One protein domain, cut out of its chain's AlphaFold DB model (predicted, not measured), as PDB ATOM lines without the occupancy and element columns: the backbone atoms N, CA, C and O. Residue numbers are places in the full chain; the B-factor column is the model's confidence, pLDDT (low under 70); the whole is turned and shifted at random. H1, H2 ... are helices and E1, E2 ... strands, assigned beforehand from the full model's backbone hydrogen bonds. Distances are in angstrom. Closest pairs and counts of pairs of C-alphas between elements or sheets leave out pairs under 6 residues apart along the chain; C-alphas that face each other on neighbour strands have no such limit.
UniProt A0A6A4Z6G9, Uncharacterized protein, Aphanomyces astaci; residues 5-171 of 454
ATOM      1  N   ARG A   5     108.983 202.530 131.341       88.31
ATOM      2  CA  ARG A   5     109.684 203.810 131.095       88.31
ATOM      3  C   ARG A   5     111.038 203.908 131.809       88.31
ATOM      4  O   ARG A   5     111.927 204.565 131.289       88.31
ATOM      5  N   SER A   6     111.188 203.285 132.973       89.19
ATOM      6  CA  SER A   6     112.459 203.234 133.700       89.19
ATOM      7  C   SER A   6     113.368 202.156 133.110       89.19
ATOM      8  O   SER A   6     114.530 202.432 132.851       89.19
ATOM      9  N   THR A   7     112.832 200.972 132.794       90.88
ATOM     10  CA  THR A   7     113.585 199.870 132.171       90.88
ATOM     11  C   THR A   7     114.248 200.279 130.852       90.88
ATOM     12  O   THR A   7     115.403 199.943 130.623       90.88
ATOM     13  N   GLN A   8     113.577 201.064 130.000       90.94
ATOM     14  CA  GLN A   8     114.196 201.554 128.755       90.94
ATOM     15  C   GLN A   8     115.361 202.540 128.970       90.94
ATOM     16  O   GLN A   8     116.077 202.843 128.020       90.94
ATOM     17  N   MET A   9     115.511 203.087 130.180       89.38
ATOM     18  CA  MET A   9     116.578 204.024 130.546       89.38
ATOM     19  C   MET A   9     117.748 203.324 131.243       89.38
ATOM     20  O   MET A   9     118.654 203.999 131.719       89.38
ATOM     21  N   ILE A  10     117.735 201.990 131.337       91.50
ATOM     22  CA  ILE A  10     118.868 201.236 131.872       91.50
ATOM     23  C   ILE A  10     120.047 201.398 130.919       91.50
ATOM     24  O   ILE A  10     119.921 201.182 129.710       91.50
ATOM     25  N   HIS A  11     121.184 201.777 131.479       91.06
ATOM     26  CA  HIS A  11     122.467 201.760 130.809       91.06
ATOM     27  C   HIS A  11     123.332 200.628 131.385       91.06
ATOM     28  O   HIS A  11     123.059 200.121 132.470       91.06
ATOM     29  N   LEU A  12     124.346 200.197 130.637       88.06
ATOM     30  CA  LEU A  12     125.264 199.133 131.045       88.06
ATOM     31  C   LEU A  12     126.091 199.516 132.283       88.06
ATOM     32  O   LEU A  12     126.390 198.651 133.092       88.06
ATOM     33  N   ASP A  13     126.394 200.801 132.466       86.69
ATOM     34  CA  ASP A  13     127.063 201.352 133.655       86.69
ATOM     35  C   ASP A  13     126.154 201.412 134.900       86.69
ATOM     36  O   ASP A  13     126.644 201.536 136.018       86.69
ATOM     37  N   HIS A  14     124.834 201.272 134.740       89.75
ATOM     38  CA  HIS A  14     123.901 201.140 135.863       89.75
ATOM     39  C   HIS A  14     123.910 199.734 136.481       89.75
ATOM     40  O   HIS A  14     123.288 199.529 137.528       89.75
ATOM     41  N   ILE A  15     124.520 198.758 135.802       89.38
ATOM     42  CA  ILE A  15     124.528 197.351 136.191       89.38
ATOM     43  C   ILE A  15     125.782 197.086 137.019       89.38
ATOM     44  O   ILE A  15     126.900 197.304 136.568       89.38
ATOM     45  N   SER A  16     125.586 196.555 138.218       88.56
ATOM     46  CA  SER A  16     126.662 196.072 139.079       88.56
ATOM     47  C   SER A  16     126.384 194.631 139.481       88.56
ATOM     48  O   SER A  16     125.231 194.244 139.650       88.56
ATOM     49  N   VAL A  17     127.434 193.831 139.626       87.44
ATOM     50  CA  VAL A  17     127.340 192.497 140.225       87.44
ATOM     51  C   VAL A  17     127.891 192.609 141.634       87.44
ATOM     52  O   VAL A  17     129.004 193.103 141.815       87.44
ATOM     53  N   ARG A  18     127.102 192.210 142.630       82.62
ATOM     54  CA  ARG A  18     127.515 192.190 144.034       82.62
ATOM     55  C   ARG A  18     127.015 190.907 144.668       82.62
ATOM     56  O   ARG A  18     125.825 190.613 144.574       82.62
ATOM     57  N   SER A  19     127.929 190.178 145.300       85.12
ATOM     58  CA  SER A  19     127.655 188.849 145.842       85.12
ATOM     59  C   SER A  19     126.988 187.965 144.774       85.12
ATOM     60  O   SER A  19     127.535 187.768 143.691       85.12
ATOM     61  N   ASP A  20     125.782 187.492 145.043       92.12
ATOM     62  CA  ASP A  20     124.984 186.562 144.255       92.12
ATOM     63  C   ASP A  20     123.908 187.239 143.379       92.12
ATOM     64  O   ASP A  20     123.067 186.558 142.784       92.12
ATOM     65  N   ALA A  21     123.932 188.571 143.267       93.75
ATOM     66  CA  ALA A  21     122.897 189.349 142.594       93.75
ATOM     67  C   ALA A  21     123.445 190.355 141.570       93.75
ATOM     68  O   ALA A  21     124.560 190.875 141.670       93.75
ATOM     69  N   ILE A  22     122.596 190.697 140.598       93.75
ATOM     70  CA  ILE A  22     122.774 191.874 139.745       93.75
ATOM     71  C   ILE A  22     121.980 193.032 140.353       93.75
ATOM     72  O   ILE A  22     120.762 192.950 140.488       93.75
ATOM     73  N   GLY A  23     122.654 194.129 140.684       93.06
ATOM     74  CA  GLY A  23     122.042 195.378 141.123       93.06
ATOM     75  C   GLY A  23     121.920 196.380 139.977       93.06
ATOM     76  O   GLY A  23     122.910 196.678 139.308       93.06
ATOM     77  N   ILE A  24     120.719 196.933 139.774       91.69
ATOM     78  CA  ILE A  24     120.476 198.032 138.826       91.69
ATOM     79  C   ILE A  24     120.178 199.323 139.580       91.69
ATOM     80  O   ILE A  24     119.158 199.427 140.265       91.69
ATOM     81  N   VAL A  25     121.024 200.333 139.389       90.12
ATOM     82  CA  VAL A  25     120.853 201.661 139.989       90.12
ATOM     83  C   VAL A  25     120.187 202.612 138.995       90.12
ATOM     84  O   VAL A  25     120.614 202.748 137.851       90.12
ATOM     85  N   PHE A  26     119.126 203.299 139.420       84.25
ATOM     86  CA  PHE A  26     118.447 204.297 138.591       84.25
ATOM     87  C   PHE A  26     118.783 205.705 139.073       84.25
ATOM     88  O   PHE A  26     118.457 206.054 140.201       84.25
ATOM     89  N   CYS A  27     119.334 206.544 138.193       76.38
ATOM     90  CA  CYS A  27     119.600 207.952 138.514       76.38
ATOM     91  C   CYS A  27     118.329 208.808 138.606       76.38
ATOM     92  O   CYS A  27     118.355 209.862 139.221       76.38
ATOM     93  N   LYS A  28     117.227 208.396 137.965       77.69
ATOM     94  CA  LYS A  28     115.917 209.061 138.049       77.69
ATOM     95  C   LYS A  28     114.807 208.025 138.128       77.69
ATOM     96  O   LYS A  28     114.824 207.017 137.415       77.69
ATOM     97  N   SER A  29     113.799 208.285 138.950       75.06
ATOM     98  CA  SER A  29     112.637 207.406 139.124       75.06
ATOM     99  C   SER A  29     111.340 208.215 139.209       75.06
ATOM    100  O   SER A  29     111.380 209.439 139.234       75.06
ATOM    101  N   LYS A  30     110.153 207.571 139.245       74.44
ATOM    102  CA  LYS A  30     108.897 208.345 139.395       74.44
ATOM    103  C   LYS A  30     108.935 209.200 140.666       74.44
ATOM    104  O   LYS A  30     108.535 210.355 140.615       74.44
ATOM    105  N   THR A  31     109.392 208.609 141.761       71.31
ATOM    106  CA  THR A  31     109.425 209.195 143.105       71.31
ATOM    107  C   THR A  31     110.700 210.000 143.377       71.31
ATOM    108  O   THR A  31     110.858 210.521 144.479       71.31
ATOM    109  N   ASP A  32     111.589 210.107 142.383       74.62
ATOM    110  CA  ASP A  32     112.811 210.913 142.402       74.62
ATOM    111  C   ASP A  32     113.093 211.471 140.995       74.62
ATOM    112  O   ASP A  32     113.860 210.898 140.217       74.62
ATOM    113  N   GLN A  33     112.382 212.541 140.623       75.19
ATOM    114  CA  GLN A  33     112.560 213.190 139.315       75.19
ATOM    115  C   GLN A  33     113.840 214.033 139.251       75.19
ATOM    116  O   GLN A  33     114.424 214.164 138.170       75.19
ATOM    117  N   SER A  34     114.264 214.592 140.388       72.56
ATOM    118  CA  SER A  34     115.502 215.364 140.520       72.56
ATOM    119  C   SER A  34     116.736 214.464 140.450       72.56
ATOM    120  O   SER A  34     117.764 214.897 139.938       72.56
ATOM    121  N   GLY A  35     116.620 213.199 140.872       74.62
ATOM    122  CA  GLY A  35     117.743 212.260 140.929       74.62
ATOM    123  C   GLY A  35     118.671 212.523 142.111       74.62
ATOM    124  O   GLY A  35     119.855 212.191 142.062       74.62
ATOM    125  N   THR A  36     118.143 213.198 143.133       70.88
ATOM    126  CA  THR A  36     118.885 213.664 144.308       70.88
ATOM    127  C   THR A  36     118.734 212.720 145.493       70.88
ATOM    128  O   THR A  36     119.418 212.905 146.496       70.88
ATOM    129  N   LYS A  37     117.843 211.720 145.412       74.06
ATOM    130  CA  LYS A  37     117.685 210.727 146.478       74.06
ATOM    131  C   LYS A  37     118.799 209.681 146.424       74.06
ATOM    132  O   LYS A  37     119.542 209.558 145.446       74.06
ATOM    133  N   ARG A  38     118.899 208.909 147.511       69.62
ATOM    134  CA  ARG A  38     119.834 207.790 147.641       69.62
ATOM    135  C   ARG A  38     119.665 206.820 146.467       69.62
ATOM    136  O   ARG A  38     118.556 206.488 146.050       69.62
ATOM    137  N   ARG A  39     120.797 206.402 145.906       80.19
ATOM    138  CA  ARG A  39     120.875 205.560 144.709       80.19
ATOM    139  C   ARG A  39     120.830 204.083 145.078       80.19
ATOM    140  O   ARG A  39     121.804 203.358 144.889       80.19
ATOM    141  N   ASP A  40     119.695 203.658 145.612       87.31
ATOM    142  CA  ASP A  40     119.521 202.281 146.060       87.31
ATOM    143  C   ASP A  40     119.401 201.317 144.863       87.31
ATOM    144  O   ASP A  40     118.652 201.592 143.909       87.31
ATOM    145  N   PRO A  41     120.143 200.194 144.860       90.62
ATOM    146  CA  PRO A  41     120.079 199.225 143.778       90.62
ATOM    147  C   PRO A  41     118.767 198.438 143.829       90.62
ATOM    148  O   PRO A  41     118.265 198.080 144.893       90.62
ATOM    149  N   ARG A  42     118.232 198.106 142.652       92.12
ATOM    150  CA  ARG A  42     117.206 197.065 142.514       92.12
ATOM    151  C   ARG A  42     117.903 195.754 142.204       92.12
ATOM    152  O   ARG A  42     118.447 195.620 141.104       92.12
ATOM    153  N   HIS A  43     117.898 194.827 143.153       94.56
ATOM    154  CA  HIS A  43     118.508 193.521 142.968       94.56
ATOM    155  C   HIS A  43     117.667 192.643 142.043       94.56
ATOM    156  O   HIS A  43     116.440 192.758 141.936       94.56
ATOM    157  N   ILE A  44     118.372 191.769 141.342       95.19
ATOM    158  CA  ILE A  44     117.859 190.782 140.411       95.19
ATOM    159  C   ILE A  44     118.659 189.505 140.658       95.19
ATOM    160  O   ILE A  44     119.886 189.565 140.754       95.19
ATOM    161  N   TYR A  45     117.972 188.364 140.718       96.38
ATOM    162  CA  TYR A  45     118.577 187.054 140.962       96.38
ATOM    163  C   TYR A  45     118.410 186.121 139.771       96.38
ATOM    164  O   TYR A  45     117.467 186.241 138.985       96.38
ATOM    165  N   SER A  46     119.351 185.189 139.650       95.94
ATOM    166  CA  SER A  46     119.264 184.075 138.713       95.94
ATOM    167  C   SER A  46     118.255 183.043 139.214       95.94
ATOM    168  O   SER A  46     118.097 182.868 140.419       95.94
ATOM    169  N   ASN A  47     117.646 182.304 138.287       96.56
ATOM    170  CA  ASN A  47     116.952 181.058 138.599       96.56
ATOM    171  C   ASN A  47     117.675 179.902 137.890       96.56
ATOM    172  O   ASN A  47     117.400 179.639 136.721       96.56
ATOM    173  N   PRO A  48     118.634 179.229 138.555       95.56
ATOM    174  CA  PRO A  48     119.395 178.142 137.936       95.56
ATOM    175  C   PRO A  48     118.548 176.900 137.627       95.56
ATOM    176  O   PRO A  48     118.996 176.042 136.866       95.56
ATOM    177  N   MET A  49     117.354 176.792 138.217       95.06
ATOM    178  CA  MET A  49     116.465 175.634 138.099       95.06
ATOM    179  C   MET A  49     115.477 175.771 136.933       95.06
ATOM    180  O   MET A  49     115.023 174.763 136.407       95.06
ATOM    181  N   GLU A  50     115.176 176.997 136.491       94.88
ATOM    182  CA  GLU A  50     114.210 177.264 135.420       94.88
ATOM    183  C   GLU A  50     114.775 178.246 134.384       94.88
ATOM    184  O   GLU A  50     114.859 179.458 134.598       94.88
ATOM    185  N   ALA A  51     115.138 177.722 133.212       95.50
ATOM    186  CA  ALA A  51     115.734 178.508 132.136       95.50
ATOM    187  C   ALA A  51     114.768 179.559 131.557       95.50
ATOM    188  O   ALA A  51     115.201 180.650 131.187       95.50
ATOM    189  N   ARG A  52     113.459 179.273 131.482       92.94
ATOM    190  CA  ARG A  52     112.473 180.173 130.851       92.94
ATOM    191  C   ARG A  52     112.250 181.461 131.645       92.94
ATOM    192  O   ARG A  52     111.919 182.486 131.049       92.94
ATOM    193  N   SER A  53     112.417 181.419 132.967       90.88
ATOM    194  CA  SER A  53     112.227 182.568 133.866       90.88
ATOM    195  C   SER A  53     113.544 183.218 134.309       90.88
ATOM    196  O   SER A  53     113.530 184.321 134.861       90.88
ATOM    197  N   CYS A  54     114.690 182.584 134.037       96.19
ATOM    198  CA  CYS A  54     116.001 183.078 134.437       96.19
ATOM    199  C   CYS A  54     116.378 184.379 133.708       96.19
ATOM    200  O   CYS A  54     116.772 184.415 132.542       96.19
ATOM    201  N   VAL A  55     116.303 185.494 134.429       95.00
ATOM    202  CA  VAL A  55     116.626 186.825 133.898       95.00
ATOM    203  C   VAL A  55     118.118 187.008 133.595       95.00
ATOM    204  O   VAL A  55     118.459 187.748 132.674       95.00
ATOM    205  N   PHE A  56     119.011 186.310 134.308       95.69
ATOM    206  CA  PHE A  56     120.449 186.317 134.007       95.69
ATOM    207  C   PHE A  56     120.678 185.720 132.619       95.69
ATOM    208  O   PHE A  56     121.318 186.350 131.778       95.69
ATOM    209  N   LEU A  57     120.050 184.574 132.345       95.81
ATOM    210  CA  LEU A  57     120.062 183.942 131.033       95.81
ATOM    211  C   LEU A  57     119.471 184.864 129.960       95.81
ATOM    212  O   LEU A  57     120.076 185.043 128.907       95.81
ATOM    213  N   ALA A  58     118.333 185.510 130.227       95.06
ATOM    214  CA  ALA A  58     117.707 186.426 129.272       95.06
ATOM    215  C   ALA A  58     118.624 187.610 128.896       95.06
ATOM    216  O   ALA A  58     118.740 187.957 127.716       95.06
ATOM    217  N   ILE A  59     119.312 188.208 129.877       93.75
ATOM    218  CA  ILE A  59     120.299 189.271 129.633       93.75
ATOM    219  C   ILE A  59     121.504 188.705 128.871       93.75
ATOM    220  O   ILE A  59     121.961 189.327 127.911       93.75
ATOM    221  N   ALA A  60     121.993 187.522 129.248       93.38
ATOM    222  CA  ALA A  60     123.126 186.876 128.596       93.38
ATOM    223  C   ALA A  60     122.848 186.587 127.113       93.38
ATOM    224  O   ALA A  60     123.661 186.952 126.264       93.38
ATOM    225  N   ILE A  61     121.675 186.031 126.786       94.31
ATOM    226  CA  ILE A  61     121.222 185.813 125.403       94.31
ATOM    227  C   ILE A  61     121.156 187.143 124.657       94.31
ATOM    228  O   ILE A  61     121.679 187.254 123.547       94.31
ATOM    229  N   TYR A  62     120.522 188.162 125.248       92.94
ATOM    230  CA  TYR A  62     120.387 189.465 124.602       92.94
ATOM    231  C   TYR A  62     121.751 190.044 124.238       92.94
ATOM    232  O   TYR A  62     121.963 190.448 123.095       92.94
ATOM    233  N   LEU A  63     122.682 190.055 125.187       90.25
ATOM    234  CA  LEU A  63     124.024 190.554 124.952       90.25
ATOM    235  C   LEU A  63     124.744 189.680 123.916       90.25
ATOM    236  O   LEU A  63     125.366 190.215 122.999       90.25
ATOM    237  N   ALA A  64     124.699 188.350 124.015       88.94
ATOM    238  CA  ALA A  64     125.379 187.442 123.082       88.94
ATOM    239  C   ALA A  64     124.905 187.623 121.629       88.94
ATOM    240  O   ALA A  64     125.717 187.569 120.713       88.94
ATOM    241  N   CYS A  65     123.630 187.958 121.431       89.44
ATOM    242  CA  CYS A  65     123.054 188.302 120.129       89.44
ATOM    243  C   CYS A  65     123.384 189.729 119.637       89.44
ATOM    244  O   CYS A  65     123.003 190.086 118.521       89.44
ATOM    245  N   HIS A  66     124.030 190.558 120.465       87.00
ATOM    246  CA  HIS A  66     124.446 191.929 120.149       87.00
ATOM    247  C   HIS A  66     125.890 192.172 120.638       87.00
ATOM    248  O   HIS A  66     126.110 192.954 121.570       87.00
ATOM    249  N   PRO A  67     126.897 191.489 120.058       82.75
ATOM    250  CA  PRO A  67     128.293 191.574 120.500       82.75
ATOM    251  C   PRO A  67     128.872 192.993 120.413       82.75
ATOM    252  O   PRO A  67     129.701 193.359 121.239       82.75
ATOM    253  N   GLN A  68     128.386 193.803 119.470       82.69
ATOM    254  CA  GLN A  68     128.862 195.166 119.206       82.69
ATOM    255  C   GLN A  68     128.191 196.250 120.065       82.69
ATOM    256  O   GLN A  68     128.423 197.438 119.840       82.69
ATOM    257  N   LEU A  69     127.340 195.869 121.027       85.31
ATOM    258  CA  LEU A  69     126.684 196.827 121.913       85.31
ATOM    259  C   LEU A  69     127.739 197.580 122.740       85.31
ATOM    260  O   LEU A  69     128.375 197.014 123.628       85.31
ATOM    261  N   SER A  70     127.908 198.865 122.442       81.62
ATOM    262  CA  SER A  70     128.812 199.768 123.154       81.62
ATOM    263  C   SER A  70     128.268 200.162 124.529       81.62
ATOM    264  O   SER A  70     127.056 200.123 124.755       81.62
ATOM    265  N   MET A  71     129.145 200.658 125.408       83.56
ATOM    266  CA  MET A  71     128.731 201.282 126.671       83.56
ATOM    267  C   MET A  71     127.663 202.364 126.441       83.56
ATOM    268  O   MET A  71     127.723 203.125 125.474       83.56
ATOM    269  N   GLY A  72     126.659 202.404 127.320       88.88
ATOM    270  CA  GLY A  72     125.479 203.261 127.186       88.88
ATOM    271  C   GLY A  72     124.187 202.482 127.419       88.88
ATOM    272  O   GLY A  72     124.164 201.553 128.222       88.88
ATOM    273  N   LYS A  73     123.098 202.853 126.732       90.25
ATOM    274  CA  LYS A  73     121.775 202.219 126.892       90.25
ATOM    275  C   LYS A  73     121.835 200.714 126.634       90.25
ATOM    276  O   LYS A  73     122.199 200.304 125.537       90.25
ATOM    277  N   LEU A  74     121.336 199.918 127.582       90.94
ATOM    278  CA  LEU A  74     121.169 198.470 127.421       90.94
ATOM    279  C   LEU A  74     120.272 198.148 126.217       90.94
ATOM    280  O   LEU A  74     120.539 197.214 125.472       90.94
ATOM    281  N   PHE A  75     119.231 198.956 125.996       91.81
ATOM    282  CA  PHE A  75     118.338 198.848 124.841       91.81
ATOM    283  C   PHE A  75     118.457 200.106 123.964       91.81
ATOM    284  O   PHE A  75     117.712 201.073 124.164       91.81
ATOM    285  N   PRO A  76     119.385 200.146 122.990       88.62
ATOM    286  CA  PRO A  76     119.603 201.332 122.169       88.62
ATOM    287  C   PRO A  76     118.421 201.602 121.228       88.62
ATOM    288  O   PRO A  76     117.654 200.701 120.875       88.62
ATOM    289  N   GLY A  77     118.298 202.857 120.779       84.94
ATOM    290  CA  GLY A  77     117.245 203.364 119.885       84.94
ATOM    291  C   GLY A  77     116.086 204.070 120.598       84.94
ATOM    292  O   GLY A  77     115.961 204.021 121.819       84.94
ATOM    293  N   ALA A  78     115.210 204.718 119.828       83.31
ATOM    294  CA  ALA A  78     114.080 205.485 120.356       83.31
ATOM    295  C   ALA A  78     112.854 204.613 120.693       83.31
ATOM    296  O   ALA A  78     112.662 203.540 120.119       83.31
ATOM    297  N   ALA A  79     112.013 205.111 121.610       87.94
ATOM    298  CA  ALA A  79     110.696 204.557 121.948       87.94
ATOM    299  C   ALA A  79     110.688 203.054 122.311       87.94
ATOM    300  O   ALA A  79     109.780 202.317 121.925       87.94
ATOM    301  N   GLN A  80     111.692 202.568 123.059       91.00
ATOM    302  CA  GLN A  80     111.784 201.138 123.401       91.00
ATOM    303  C   GLN A  80     110.587 200.642 124.209       91.00
ATOM    304  O   GLN A  80     110.122 199.534 123.965       91.00
ATOM    305  N   LYS A  81     110.043 201.468 125.114       91.31
ATOM    306  CA  LYS A  81     108.797 201.156 125.827       91.31
ATOM    307  C   LYS A  81     107.668 200.809 124.852       91.31
ATOM    308  O   LYS A  81     107.001 199.793 125.032       91.31
ATOM    309  N   ASP A  82     107.447 201.648 123.845       91.88
ATOM    310  CA  ASP A  82     106.316 201.492 122.929       91.88
ATOM    311  C   ASP A  82     106.548 200.314 121.980       91.88
ATOM    312  O   ASP A  82     105.629 199.555 121.686       91.88
ATOM    313  N   ARG A  83     107.801 200.095 121.561       92.25
ATOM    314  CA  ARG A  83     108.195 198.910 120.786       92.25
ATOM    315  C   ARG A  83     107.963 197.619 121.567       92.25
ATOM    316  O   ARG A  83     107.392 196.687 121.008       92.25
ATOM    317  N   PHE A  84     108.359 197.581 122.839       92.62
ATOM    318  CA  PHE A  84     108.072 196.460 123.730       92.62
ATOM    319  C   PHE A  84     106.562 196.253 123.884       92.62
ATOM    320  O   PHE A  84     106.091 195.134 123.731       92.62
ATOM    321  N   GLY A  85     105.792 197.328 124.083       91.06
ATOM    322  CA  GLY A  85     104.330 197.264 124.153       91.06
ATOM    323  C   GLY A  85     103.687 196.656 122.904       91.06
ATOM    324  O   GLY A  85     102.822 195.800 123.034       91.06
ATOM    325  N   LYS A  86     104.153 197.025 121.704       90.94
ATOM    326  CA  LYS A  86     103.673 196.445 120.436       90.94
ATOM    327  C   LYS A  86     104.001 194.956 120.302       90.94
ATOM    328  O   LYS A  86     103.158 194.195 119.841       90.94
ATOM    329  N   GLN A  87     105.208 194.538 120.692       90.00
ATOM    330  CA  GLN A  87     105.588 193.118 120.653       90.00
ATOM    331  C   GLN A  87     104.821 192.296 121.690       90.00
ATOM    332  O   GLN A  87     104.360 191.205 121.375       90.00
ATOM    333  N   LEU A  88     104.631 192.845 122.892       88.62
ATOM    334  CA  LEU A  88     103.813 192.226 123.928       88.62
ATOM    335  C   LEU A  88     102.364 192.066 123.458       88.62
ATOM    336  O   LEU A  88     101.820 190.981 123.582       88.62
ATOM    337  N   ALA A  89     101.767 193.103 122.862       86.00
ATOM    338  CA  ALA A  89     100.421 193.018 122.298       86.00
ATOM    339  C   ALA A  89     100.331 191.927 121.223       86.00
ATOM    340  O   ALA A  89      99.440 191.096 121.287       86.00
ATOM    341  N   LYS A  90     101.298 191.860 120.297       86.06
ATOM    342  CA  LYS A  90     101.345 190.801 119.278       86.06
ATOM    343  C   LYS A  90     101.407 189.398 119.895       86.06
ATOM    344  O   LYS A  90     100.747 188.497 119.393       86.06
ATOM    345  N   LEU A  91     102.193 189.218 120.958       83.81
ATOM    346  CA  LEU A  91     102.300 187.947 121.677       83.81
ATOM    347  C   LEU A  91     100.993 187.592 122.402       83.81
ATOM    348  O   LEU A  91     100.563 186.448 122.360       83.81
ATOM    349  N   LEU A  92     100.339 188.581 123.012       80.81
ATOM    350  CA  LEU A  92      99.047 188.425 123.685       80.81
ATOM    351  C   LEU A  92      97.862 188.317 122.717       80.81
ATOM    352  O   LEU A  92      96.769 187.991 123.146       80.81
ATOM    353  N   SER A  93      98.034 188.619 121.432       76.75
ATOM    354  CA  SER A  93      97.018 188.401 120.392       76.75
ATOM    355  C   SER A  93      97.133 187.021 119.739       76.75
ATOM    356  O   SER A  93      96.476 186.770 118.731       76.75
ATOM    357  N   HIS A  94      97.986 186.137 120.265       71.00
ATOM    358  CA  HIS A  94      98.074 184.764 119.784       71.00
ATOM    359  C   HIS A  94      96.741 184.036 120.053       71.00
ATOM    360  O   HIS A  94      96.207 184.181 121.151       71.00
ATOM    361  N   PRO A  95      96.210 183.241 119.103       60.25
ATOM    362  CA  PRO A  95      94.903 182.574 119.214       60.25
ATOM    363  C   PRO A  95      94.814 181.508 120.320       60.25
ATOM    364  O   PRO A  95      93.779 180.869 120.474       60.25
ATOM    365  N   ASP A  96      95.885 181.314 121.090       63.62
ATOM    366  CA  ASP A  96      95.885 180.426 122.244       63.62
ATOM    367  C   ASP A  96      95.151 181.114 123.421       63.62
ATOM    368  O   ASP A  96      95.595 182.178 123.882       63.62
ATOM    369  N   PRO A  97      94.045 180.540 123.933       53.62
ATOM    370  CA  PRO A  97      93.227 181.129 124.998       53.62
ATOM    371  C   PRO A  97      93.960 181.289 126.342       53.62
ATOM    372  O   PRO A  97      93.489 182.017 127.218       53.62
ATOM    373  N   THR A  98      95.136 180.680 126.518       54.88
ATOM    374  CA  THR A  98      95.993 180.914 127.694       54.88
ATOM    375  C   THR A  98      96.748 182.252 127.638       54.88
ATOM    376  O   THR A  98      97.136 182.788 128.677       54.88
ATOM    377  N   CYS A  99      96.913 182.826 126.439       52.25
ATOM    378  CA  CYS A  99      97.734 184.012 126.163       52.25
ATOM    379  C   CYS A  99      96.919 185.224 125.661       52.25
ATOM    380  O   CYS A  99      97.355 186.367 125.811       52.25
ATOM    381  N   GLY A 100      95.729 184.975 125.108       53.84
ATOM    382  CA  GLY A 100      94.783 185.942 124.549       53.84
ATOM    383  C   GLY A 100      94.117 186.886 125.554       53.84
ATOM    384  O   GLY A 100      92.950 186.677 125.861       53.84
ATOM    385  N   ARG A 101      94.792 187.921 126.085       66.25
ATOM    386  CA  ARG A 101      94.146 188.893 127.006       66.25
ATOM    387  C   ARG A 101      94.464 190.347 126.657       66.25
ATOM    388  O   ARG A 101      95.503 190.881 127.045       66.25
ATOM    389  N   SER A 102      93.531 191.008 125.968       65.44
ATOM    390  CA  SER A 102      93.604 192.430 125.578       65.44
ATOM    391  C   SER A 102      93.736 193.397 126.765       65.44
ATOM    392  O   SER A 102      94.221 194.516 126.608       65.44
ATOM    393  N   GLU A 103      93.366 192.955 127.968       74.88
ATOM    394  CA  GLU A 103      93.504 193.698 129.227       74.88
ATOM    395  C   GLU A 103      94.957 193.802 129.720       74.88
ATOM    396  O   GLU A 103      95.290 194.636 130.575       74.88
ATOM    397  N   TYR A 104      95.854 192.955 129.207       82.38
ATOM    398  CA  TYR A 104      97.252 192.967 129.601       82.38
ATOM    399  C   TYR A 104      98.089 193.902 128.736       82.38
ATOM    400  O   TYR A 104      98.120 193.848 127.511       82.38
ATOM    401  N   GLY A 105      98.852 194.753 129.416       86.38
ATOM    402  CA  GLY A 105      99.833 195.626 128.795       86.38
ATOM    403  C   GLY A 105     101.114 195.689 129.613       86.38
ATOM    404  O   GLY A 105     101.284 195.011 130.626       86.38
ATOM    405  N   THR A 106     102.029 196.577 129.222       88.38
ATOM    406  CA  THR A 106     103.346 196.686 129.884       88.38
ATOM    407  C   THR A 106     103.261 196.981 131.389       88.38
ATOM    408  O   THR A 106     104.171 196.652 132.146       88.38
ATOM    409  N   HIS A 107     102.164 197.593 131.850       86.88
ATOM    410  CA  HIS A 107     101.921 197.847 133.268       86.88
ATOM    411  C   HIS A 107     101.488 196.600 134.044       86.88
ATOM    412  O   HIS A 107     101.762 196.535 135.244       86.88
ATOM    413  N   SER A 108     100.849 195.636 133.378       88.50
ATOM    414  CA  SER A 108     100.326 194.410 133.984       88.50
ATOM    415  C   SER A 108     101.453 193.532 134.518       88.50
ATOM    416  O   SER A 108     101.317 193.023 135.617       88.50
ATOM    417  N   ILE A 109     102.615 193.492 133.852       88.69
ATOM    418  CA  ILE A 109     103.811 192.772 134.333       88.69
ATOM    419  C   ILE A 109     104.203 193.234 135.743       88.69
ATOM    420  O   ILE A 109     104.345 192.434 136.658       88.69
ATOM    421  N   ARG A 110     104.334 194.551 135.949       89.81
ATOM    422  CA  ARG A 110     104.700 195.101 137.264       89.81
ATOM    423  C   ARG A 110     103.576 194.938 138.293       89.81
ATOM    424  O   ARG A 110     103.872 194.752 139.466       89.81
ATOM    425  N   LYS A 111     102.310 195.085 137.885       89.31
ATOM    426  CA  LYS A 111     101.161 194.927 138.792       89.31
ATOM    427  C   LYS A 111     101.032 193.476 139.260       89.31
ATOM    428  O   LYS A 111     101.003 193.255 140.460       89.31
ATOM    429  N   GLY A 112     101.043 192.526 138.326       91.06
ATOM    430  CA  GLY A 112     100.989 191.095 138.606       91.06
ATOM    431  C   GLY A 112     102.174 190.628 139.442       91.06
ATOM    432  O   GLY A 112     101.969 189.923 140.416       91.06
ATOM    433  N   ALA A 113     103.385 191.116 139.154       92.12
ATOM    434  CA  ALA A 113     104.554 190.850 139.991       92.12
ATOM    435  C   ALA A 113     104.371 191.319 141.447       92.12
ATOM    436  O   ALA A 113     104.708 190.591 142.373       92.12
ATOM    437  N   ALA A 114     103.804 192.511 141.658       93.62
ATOM    438  CA  ALA A 114     103.522 193.004 143.004       93.62
ATOM    439  C   ALA A 114     102.464 192.148 143.718       93.62
ATOM    440  O   ALA A 114     102.644 191.818 144.884       93.62
ATOM    441  N   THR A 115     101.389 191.766 143.022       92.50
ATOM    442  CA  THR A 115     100.362 190.866 143.568       92.50
ATOM    443  C   THR A 115     100.951 189.501 143.915       92.50
ATOM    444  O   THR A 115     100.717 189.004 145.008       92.50
ATOM    445  N   PHE A 116     101.765 188.924 143.031       92.69
ATOM    446  CA  PHE A 116     102.443 187.653 143.271       92.69
ATOM    447  C   PHE A 116     103.359 187.721 144.497       92.69
ATOM    448  O   PHE A 116     103.284 186.851 145.355       92.69
ATOM    449  N   ALA A 117     104.168 188.774 144.632       93.50
ATOM    450  CA  ALA A 117     105.036 188.930 145.796       93.50
ATOM    451  C   ALA A 117     104.245 189.061 147.110       93.50
ATOM    452  O   ALA A 117     104.628 188.462 148.108       93.50
ATOM    453  N   CYS A 118     103.141 189.816 147.115       91.25
ATOM    454  CA  CYS A 118     102.348 190.040 148.328       91.25
ATOM    455  C   CYS A 118     101.402 188.887 148.688       91.25
ATOM    456  O   CYS A 118     100.984 188.795 149.836       91.25
ATOM    457  N   SER A 119     100.988 188.076 147.712       88.88
ATOM    458  CA  SER A 119      99.878 187.125 147.881       88.88
ATOM    459  C   SER A 119     100.196 185.708 147.405       88.88
ATOM    460  O   SER A 119      99.350 184.831 147.519       88.88
ATOM    461  N   GLY A 120     101.396 185.460 146.875       83.69
ATOM    462  CA  GLY A 120     101.839 184.131 146.440       83.69
ATOM    463  C   GLY A 120     102.292 183.218 147.584       83.69
ATOM    464  O   GLY A 120     102.483 182.027 147.370       83.69
ATOM    465  N   SER A 121     102.475 183.763 148.789       84.19
ATOM    466  CA  SER A 121     102.803 183.022 150.009       84.19
ATOM    467  C   SER A 121     102.377 183.829 151.236       84.19
ATOM    468  O   SER A 121     102.388 185.059 151.204       84.19
ATOM    469  N   THR A 122     102.054 183.145 152.333       83.44
ATOM    470  CA  THR A 122     101.824 183.765 153.648       83.44
ATOM    471  C   THR A 122     103.119 184.268 154.296       83.44
ATOM    472  O   THR A 122     103.064 185.128 155.168       83.44
ATOM    473  N   GLY A 123     104.285 183.790 153.842       81.81
ATOM    474  CA  GLY A 123     105.618 184.243 154.263       81.81
ATOM    475  C   GLY A 123     106.290 185.209 153.279       81.81
ATOM    476  O   GLY A 123     107.515 185.227 153.186       81.81
ATOM    477  N   GLY A 124     105.513 185.939 152.472       87.12
ATOM    478  CA  GLY A 124     106.028 186.801 151.405       87.12
ATOM    479  C   GLY A 124     106.800 188.048 151.883       87.12
ATOM    480  O   GLY A 124     106.800 188.387 153.067       87.12
ATOM    481  N   PRO A 125     107.466 188.771 150.963       93.38
ATOM    482  CA  PRO A 125     108.186 190.005 151.273       93.38
ATOM    483  C   PRO A 125     107.274 191.111 151.813       93.38
ATOM    484  O   PRO A 125     106.093 191.193 151.473       93.38
ATOM    485  N   SER A 126     107.846 192.037 152.589       92.94
ATOM    486  CA  SER A 126     107.082 193.161 153.132       92.94
ATOM    487  C   SER A 126     106.489 194.045 152.029       92.94
ATOM    488  O   SER A 126     107.140 194.356 151.022       92.94
ATOM    489  N   ILE A 127     105.268 194.538 152.256       92.06
ATOM    490  CA  ILE A 127     104.603 195.474 151.337       92.06
ATOM    491  C   ILE A 127     105.439 196.741 151.096       92.06
ATOM    492  O   ILE A 127     105.419 197.297 149.998       92.06
ATOM    493  N   VAL A 128     106.228 197.164 152.090       93.06
ATOM    494  CA  VAL A 128     107.182 198.277 151.977       93.06
ATOM    495  C   VAL A 128     108.203 197.996 150.874       93.06
ATOM    496  O   VAL A 128     108.312 198.785 149.931       93.06
ATOM    497  N   SER A 129     108.880 196.844 150.924       94.06
ATOM    498  CA  SER A 129     109.872 196.441 149.915       94.06
ATOM    499  C   SER A 129     109.239 196.363 148.523       94.06
ATOM    500  O   SER A 129     109.786 196.882 147.548       94.06
ATOM    501  N   VAL A 130     108.030 195.798 148.429       94.38
ATOM    502  CA  VAL A 130     107.274 195.704 147.168       94.38
ATOM    503  C   VAL A 130     106.945 197.086 146.602       94.38
ATOM    504  O   VAL A 130     107.134 197.335 145.406       94.38
ATOM    505  N   CYS A 131     106.474 198.013 147.435       92.12
ATOM    506  CA  CYS A 131     106.132 199.374 147.028       92.12
ATOM    507  C   CYS A 131     107.359 200.167 146.562       92.12
ATOM    508  O   CYS A 131     107.316 200.765 145.475       92.12
ATOM    509  N   LEU A 132     108.465 200.106 147.311       90.19
ATOM    510  CA  LEU A 132     109.741 200.728 146.951       90.19
ATOM    511  C   LEU A 132     110.272 200.163 145.625       90.19
ATOM    512  O   LEU A 132     110.573 200.913 144.679       90.19
ATOM    513  N   GLN A 133     110.270 198.834 145.467       89.19
ATOM    514  CA  GLN A 133     110.728 198.217 144.226       89.19
ATOM    515  C   GLN A 133     109.752 198.419 143.049       89.19
ATOM    516  O   GLN A 133     110.157 198.421 141.885       89.19
ATOM    517  N   CYS A 134     108.479 198.716 143.301       89.31
ATOM    518  CA  CYS A 134     107.539 199.147 142.264       89.31
ATOM    519  C   CYS A 134     107.658 200.639 141.893       89.31
ATOM    520  O   CYS A 134     107.043 201.076 140.901       89.31
ATOM    521  N   GLY A 135     108.416 201.425 142.665       85.69
ATOM    522  CA  GLY A 135     108.483 202.882 142.557       85.69
ATOM    523  C   GLY A 135     107.120 203.524 142.817       85.69
ATOM    524  O   GLY A 135     106.624 204.296 141.977       85.69
ATOM    525  N   ARG A 136     106.464 203.095 143.900       85.25
ATOM    526  CA  ARG A 136     105.261 203.698 144.487       85.25
ATOM    527  C   ARG A 136     105.681 204.519 145.711       85.25
ATOM    528  O   ARG A 136     106.688 204.201 146.328       85.25
ATOM    529  N   SER A 137     104.931 205.577 146.006       83.50
ATOM    530  CA  SER A 137     105.077 206.302 147.273       83.50
ATOM    531  C   SER A 137     104.532 205.432 148.407       83.50
ATOM    532  O   SER A 137     103.569 204.694 148.177       83.50
ATOM    533  N   LEU A 138     105.147 205.508 149.587       87.62
ATOM    534  CA  LEU A 138     104.626 204.884 150.811       87.62
ATOM    535  C   LEU A 138     103.669 205.828 151.566       87.62
ATOM    536  O   LEU A 138     103.067 205.427 152.555       87.62
ATOM    537  N   GLY A 139     103.494 207.063 151.082       86.75
ATOM    538  CA  GLY A 139     102.710 208.108 151.735       86.75
ATOM    539  C   GLY A 139     103.504 208.889 152.787       86.75
ATOM    540  O   GLY A 139     104.582 208.484 153.215       86.75
ATOM    541  N   ASN A 140     102.951 210.024 153.220       84.56
ATOM    542  CA  ASN A 140     103.673 211.031 154.013       84.56
ATOM    543  C   ASN A 140     104.176 210.538 155.377       84.56
ATOM    544  O   ASN A 140     105.153 211.078 155.893       84.56
ATOM    545  N   VAL A 141     103.490 209.562 155.975       88.50
ATOM    546  CA  VAL A 141     103.836 209.032 157.301       88.50
ATOM    547  C   VAL A 141     104.896 207.945 157.169       88.50
ATOM    548  O   VAL A 141     105.980 208.082 157.727       88.50
ATOM    549  N   LEU A 142     104.621 206.893 156.390       87.88
ATOM    550  CA  LEU A 142     105.524 205.744 156.280       87.88
ATOM    551  C   LEU A 142     106.875 206.116 155.660       87.88
ATOM    552  O   LEU A 142     107.884 205.579 156.094       87.88
ATOM    553  N   GLU A 143     106.938 207.063 154.718       86.50
ATOM    554  CA  GLU A 143     108.215 207.479 154.104       86.50
ATOM    555  C   GLU A 143     109.216 208.109 155.093       86.50
ATOM    556  O   GLU A 143     110.399 208.188 154.767       86.50
ATOM    557  N   ARG A 144     108.774 208.538 156.287       86.44
ATOM    558  CA  ARG A 144     109.653 209.084 157.340       86.44
ATOM    559  C   ARG A 144     110.350 208.013 158.178       86.44
ATOM    560  O   ARG A 144     111.332 208.328 158.833       86.44
ATOM    561  N   TYR A 145     109.814 206.794 158.185       87.69
ATOM    562  CA  TYR A 145     110.255 205.718 159.079       87.69
ATOM    563  C   TYR A 145     110.689 204.461 158.321       87.69
ATOM    564  O   TYR A 145     111.504 203.686 158.808       87.69
ATOM    565  N   MET A 146     110.126 204.244 157.133       90.31
ATOM    566  CA  MET A 146     110.299 203.036 156.339       90.31
ATOM    567  C   MET A 146     111.136 203.362 155.106       90.31
ATOM    568  O   MET A 146     110.642 203.915 154.117       90.31
ATOM    569  N   HIS A 147     112.415 203.015 155.177       87.12
ATOM    570  CA  HIS A 147     113.387 203.266 154.121       87.12
ATOM    571  C   HIS A 147     113.715 202.001 153.332       87.12
ATOM    572  O   HIS A 147     113.294 200.892 153.662       87.12
ATOM    573  N   TYR A 148     114.435 202.193 152.227       89.38
ATOM    574  CA  TYR A 148     115.034 201.074 151.520       89.38
ATOM    575  C   TYR A 148     116.035 200.373 152.432       89.38
ATOM    576  O   TYR A 148     116.946 201.016 152.947       89.38
ATOM    577  N   GLU A 149     115.898 199.056 152.531       90.69
ATOM    578  CA  GLU A 149     116.872 198.185 153.167       90.69
ATOM    579  C   GLU A 149     117.191 197.006 152.251       90.69
ATOM    580  O   GLU A 149     116.302 196.409 151.631       90.69
ATOM    581  N   GLY A 150     118.482 196.674 152.163       91.75
ATOM    582  CA  GLY A 150     118.998 195.711 151.189       91.75
ATOM    583  C   GLY A 150     118.362 194.328 151.331       91.75
ATOM    584  O   GLY A 150     117.926 193.758 150.336       91.75
ATOM    585  N   ALA A 151     118.226 193.825 152.561       93.50
ATOM    586  CA  ALA A 151     117.682 192.491 152.821       93.50
ATOM    587  C   ALA A 151     116.249 192.313 152.285       93.50
ATOM    588  O   ALA A 151     115.938 191.284 151.682       93.50
ATOM    589  N   GLY A 152     115.388 193.328 152.443       94.44
ATOM    590  CA  GLY A 152     114.008 193.292 151.953       94.44
ATOM    591  C   GLY A 152     113.920 193.296 150.425       94.44
ATOM    592  O   GLY A 152     113.153 192.525 149.844       94.44
ATOM    593  N   ASP A 153     114.742 194.114 149.758       95.06
ATOM    594  CA  ASP A 153     114.835 194.145 148.292       95.06
ATOM    595  C   ASP A 153     115.414 192.841 147.725       95.06
ATOM    596  O   ASP A 153     114.918 192.327 146.723       95.06
ATOM    597  N   GLN A 154     116.426 192.280 148.391       96.44
ATOM    598  CA  GLN A 154     117.065 191.024 148.014       96.44
ATOM    599  C   GLN A 154     116.108 189.833 148.151       96.44
ATOM    600  O   GLN A 154     115.936 189.080 147.191       96.44
ATOM    601  N   PHE A 155     115.425 189.705 149.294       96.38
ATOM    602  CA  PHE A 155     114.418 188.663 149.511       96.38
ATOM    603  C   PHE A 155     113.292 188.755 148.479       96.38
ATOM    604  O   PHE A 155     112.956 187.772 147.814       96.38
ATOM    605  N   LEU A 156     112.767 189.965 148.265       96.38
ATOM    606  CA  LEU A 156     111.769 190.222 147.235       96.38
ATOM    607  C   LEU A 156     112.252 189.819 145.842       96.38
ATOM    608  O   LEU A 156     111.515 189.193 145.085       96.38
ATOM    609  N   ALA A 157     113.482 190.171 145.484       96.00
ATOM    610  CA  ALA A 157     114.028 189.856 144.176       96.00
ATOM    611  C   ALA A 157     114.239 188.345 143.966       96.00
ATOM    612  O   ALA A 157     114.035 187.880 142.845       96.00
ATOM    613  N   ARG A 158     114.562 187.575 145.016       95.88
ATOM    614  CA  ARG A 158     114.598 186.100 144.972       95.88
ATOM    615  C   ARG A 158     113.215 185.491 144.754       95.88
ATOM    616  O   ARG A 158     113.058 184.649 143.871       95.88
ATOM    617  N   VAL A 159     112.196 185.978 145.468       95.62
ATOM    618  CA  VAL A 159     110.794 185.586 145.227       95.62
ATOM    619  C   VAL A 159     110.400 185.891 143.781       95.62
ATOM    620  O   VAL A 159     109.827 185.051 143.094       95.62
ATOM    621  N   MET A 160     110.778 187.066 143.271       94.75
ATOM    622  CA  MET A 160     110.492 187.456 141.889       94.75
ATOM    623  C   MET A 160     111.277 186.675 140.831       94.75
ATOM    624  O   MET A 160     110.839 186.634 139.682       94.75
ATOM    625  N   ALA A 161     112.411 186.070 141.188       95.12
ATOM    626  CA  ALA A 161     113.120 185.127 140.326       95.12
ATOM    627  C   ALA A 161     112.405 183.763 140.248       95.12
ATOM    628  O   ALA A 161     112.786 182.919 139.440       95.12
ATOM    629  N   GLY A 162     111.353 183.551 141.048       93.94
ATOM    630  CA  GLY A 162     110.599 182.301 141.095       93.94
ATOM    631  C   GLY A 162     111.322 181.197 141.861       93.94
ATOM    632  O   GLY A 162     111.112 180.025 141.566       93.94
ATOM    633  N   LEU A 163     112.203 181.557 142.801       94.06
ATOM    634  CA  LEU A 163     112.854 180.585 143.678       94.06
ATOM    635  C   LEU A 163     111.851 180.034 144.713       94.06
ATOM    636  O   LEU A 163     110.975 180.779 145.170       94.06
ATOM    637  N   PRO A 164     111.964 178.754 145.109       91.88
ATOM    638  CA  PRO A 164     110.979 178.088 145.960       91.88
ATOM    639  C   PRO A 164     111.087 178.547 147.420       91.88
ATOM    640  O   PRO A 164     111.894 178.039 148.182       91.88
ATOM    641  N   ILE A 165     110.257 179.512 147.822       90.69
ATOM    642  CA  ILE A 165     110.311 180.191 149.137       90.69
ATOM    643  C   ILE A 165     110.259 179.266 150.366       90.69
ATOM    644  O   ILE A 165     110.746 179.653 151.425       90.69
ATOM    645  N   ASN A 166     109.690 178.069 150.228       88.44
ATOM    646  CA  ASN A 166     109.510 177.095 151.312       88.44
ATOM    647  C   ASN A 166     110.482 175.907 151.197       88.44
ATOM    648  O   ASN A 166     110.160 174.802 151.623       88.44
ATOM    649  N   ASP A 167     111.637 176.115 150.567       89.06
ATOM    650  CA  ASP A 167     112.643 175.080 150.343       89.06
ATOM    651  C   ASP A 167     114.060 175.628 150.573       89.06
ATOM    652  O   ASP A 167     114.330 176.816 150.374       89.06
ATOM    653  N   ALA A 168     114.995 174.761 150.969       89.62
ATOM    654  CA  ALA A 168     116.398 175.130 151.169       89.62
ATOM    655  C   ALA A 168     117.053 175.675 149.882       89.62
ATOM    656  O   ALA A 168     117.907 176.564 149.935       89.62
ATOM    657  N   SER A 169     116.615 175.196 148.714       91.44
ATOM    658  CA  SER A 169     117.046 175.671 147.397       91.44
ATOM    659  C   SER A 169     116.626 177.113 147.097       91.44
ATOM    660  O   SER A 169     117.148 177.706 146.153       91.44
ATOM    661  N   PHE A 170     115.799 177.754 147.934       93.94
ATOM    662  CA  PHE A 170     115.617 179.206 147.875       93.94
ATOM    663  C   PHE A 170     116.941 179.967 148.001       93.94
ATOM    664  O   PHE A 170     117.073 181.056 147.443       93.94
ATOM    665  N   ALA A 171     117.921 179.397 148.712       93.69
ATOM    666  CA  ALA A 171     119.254 179.961 148.897       93.69
ATOM    667  C   ALA A 171     120.249 179.608 147.780       93.69
ATOM    668  O   ALA A 171     121.431 179.926 147.904       93.69
TER     669      ALA A 171
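AT A GLANCE: This is residues 5 to 171 of the 454 residues of an uncharacterized protein of Aphanomyces astaci (UniProt A0A6A4Z6G9). A small sheet of three strands has H5 packed along its edge strand E3, and the helical hairpin H3 and H4 crosses H5. H1 and H2 lie apart from each other, and short H6 ends the printed part near H5. The order is E1 E2 E3 H1 H2 H3 H4 H5 H6; the sheet, E1 E2 E3, is antiparallel. The 167 printed residues are mostly helix by class, with under half in named elements; the whole is compact, radius of gyration of the C-alphas 16.9 A, spans 45 by 36 by 32 A.

HOW THE PARTS SIT: E1, residues 15 to 18, E2, 21 to 25, and E3, 41 to 44, form a meander, each strand the antiparallel neighbour of the one before; N 16 and O 23 are 2.9 A apart, N 44 and O 22 2.8 A, within hydrogen-bond range. H1, residues 55 to 64, only grazes the sheet with residues 55 to 56. H2, residues 80 to 92, only just touches H3, residues 106 to 119, with 3 pairs of C-alphas within 8 A, closest Gly 85 and Thr 106, 5.8 A. H4, residues 127 to 134, touches H3, closest C-alphas Ala 114 and Val 130, 6.2 A, at a shallow tilt of 18 degrees, opposite ways. H5, residues 150 to 160, is over E3 at a height over the sheet of 6.8 A. H5 touches H4, closest C-alphas Ser 129 and Gly 152, 5.6 A, about perpendicular at 76 degrees. H6, residues 168 to 171, is close to H5 but not clearly touching, closest C-alphas Arg 158 and Phe 170, 7.5 A. Every O i to N i+4 pair is within hydrogen-bond range in H1, H2, H4 and H5; in H3, 9 of 10 are, and H6 is too short for one.

IN THESE COORDINATES: E1 begins at C-alpha 15 (124.528, 197.351, 136.191). H3 spans 20.7 A, H2 18.0 A, H5 15.1 A. H6 ends at C-alpha 171 (119.254, 179.961, 148.897).

THE WHOLE: The two C-alphas farthest apart, Pro 95 and Arg 144, are 48.7 A apart. The printed part has no cut; the long links are E2 to E3, H1 to H2, H2 to H3 and H4 to H5. Residues 38 and 95 to 102 have pLDDT under 70.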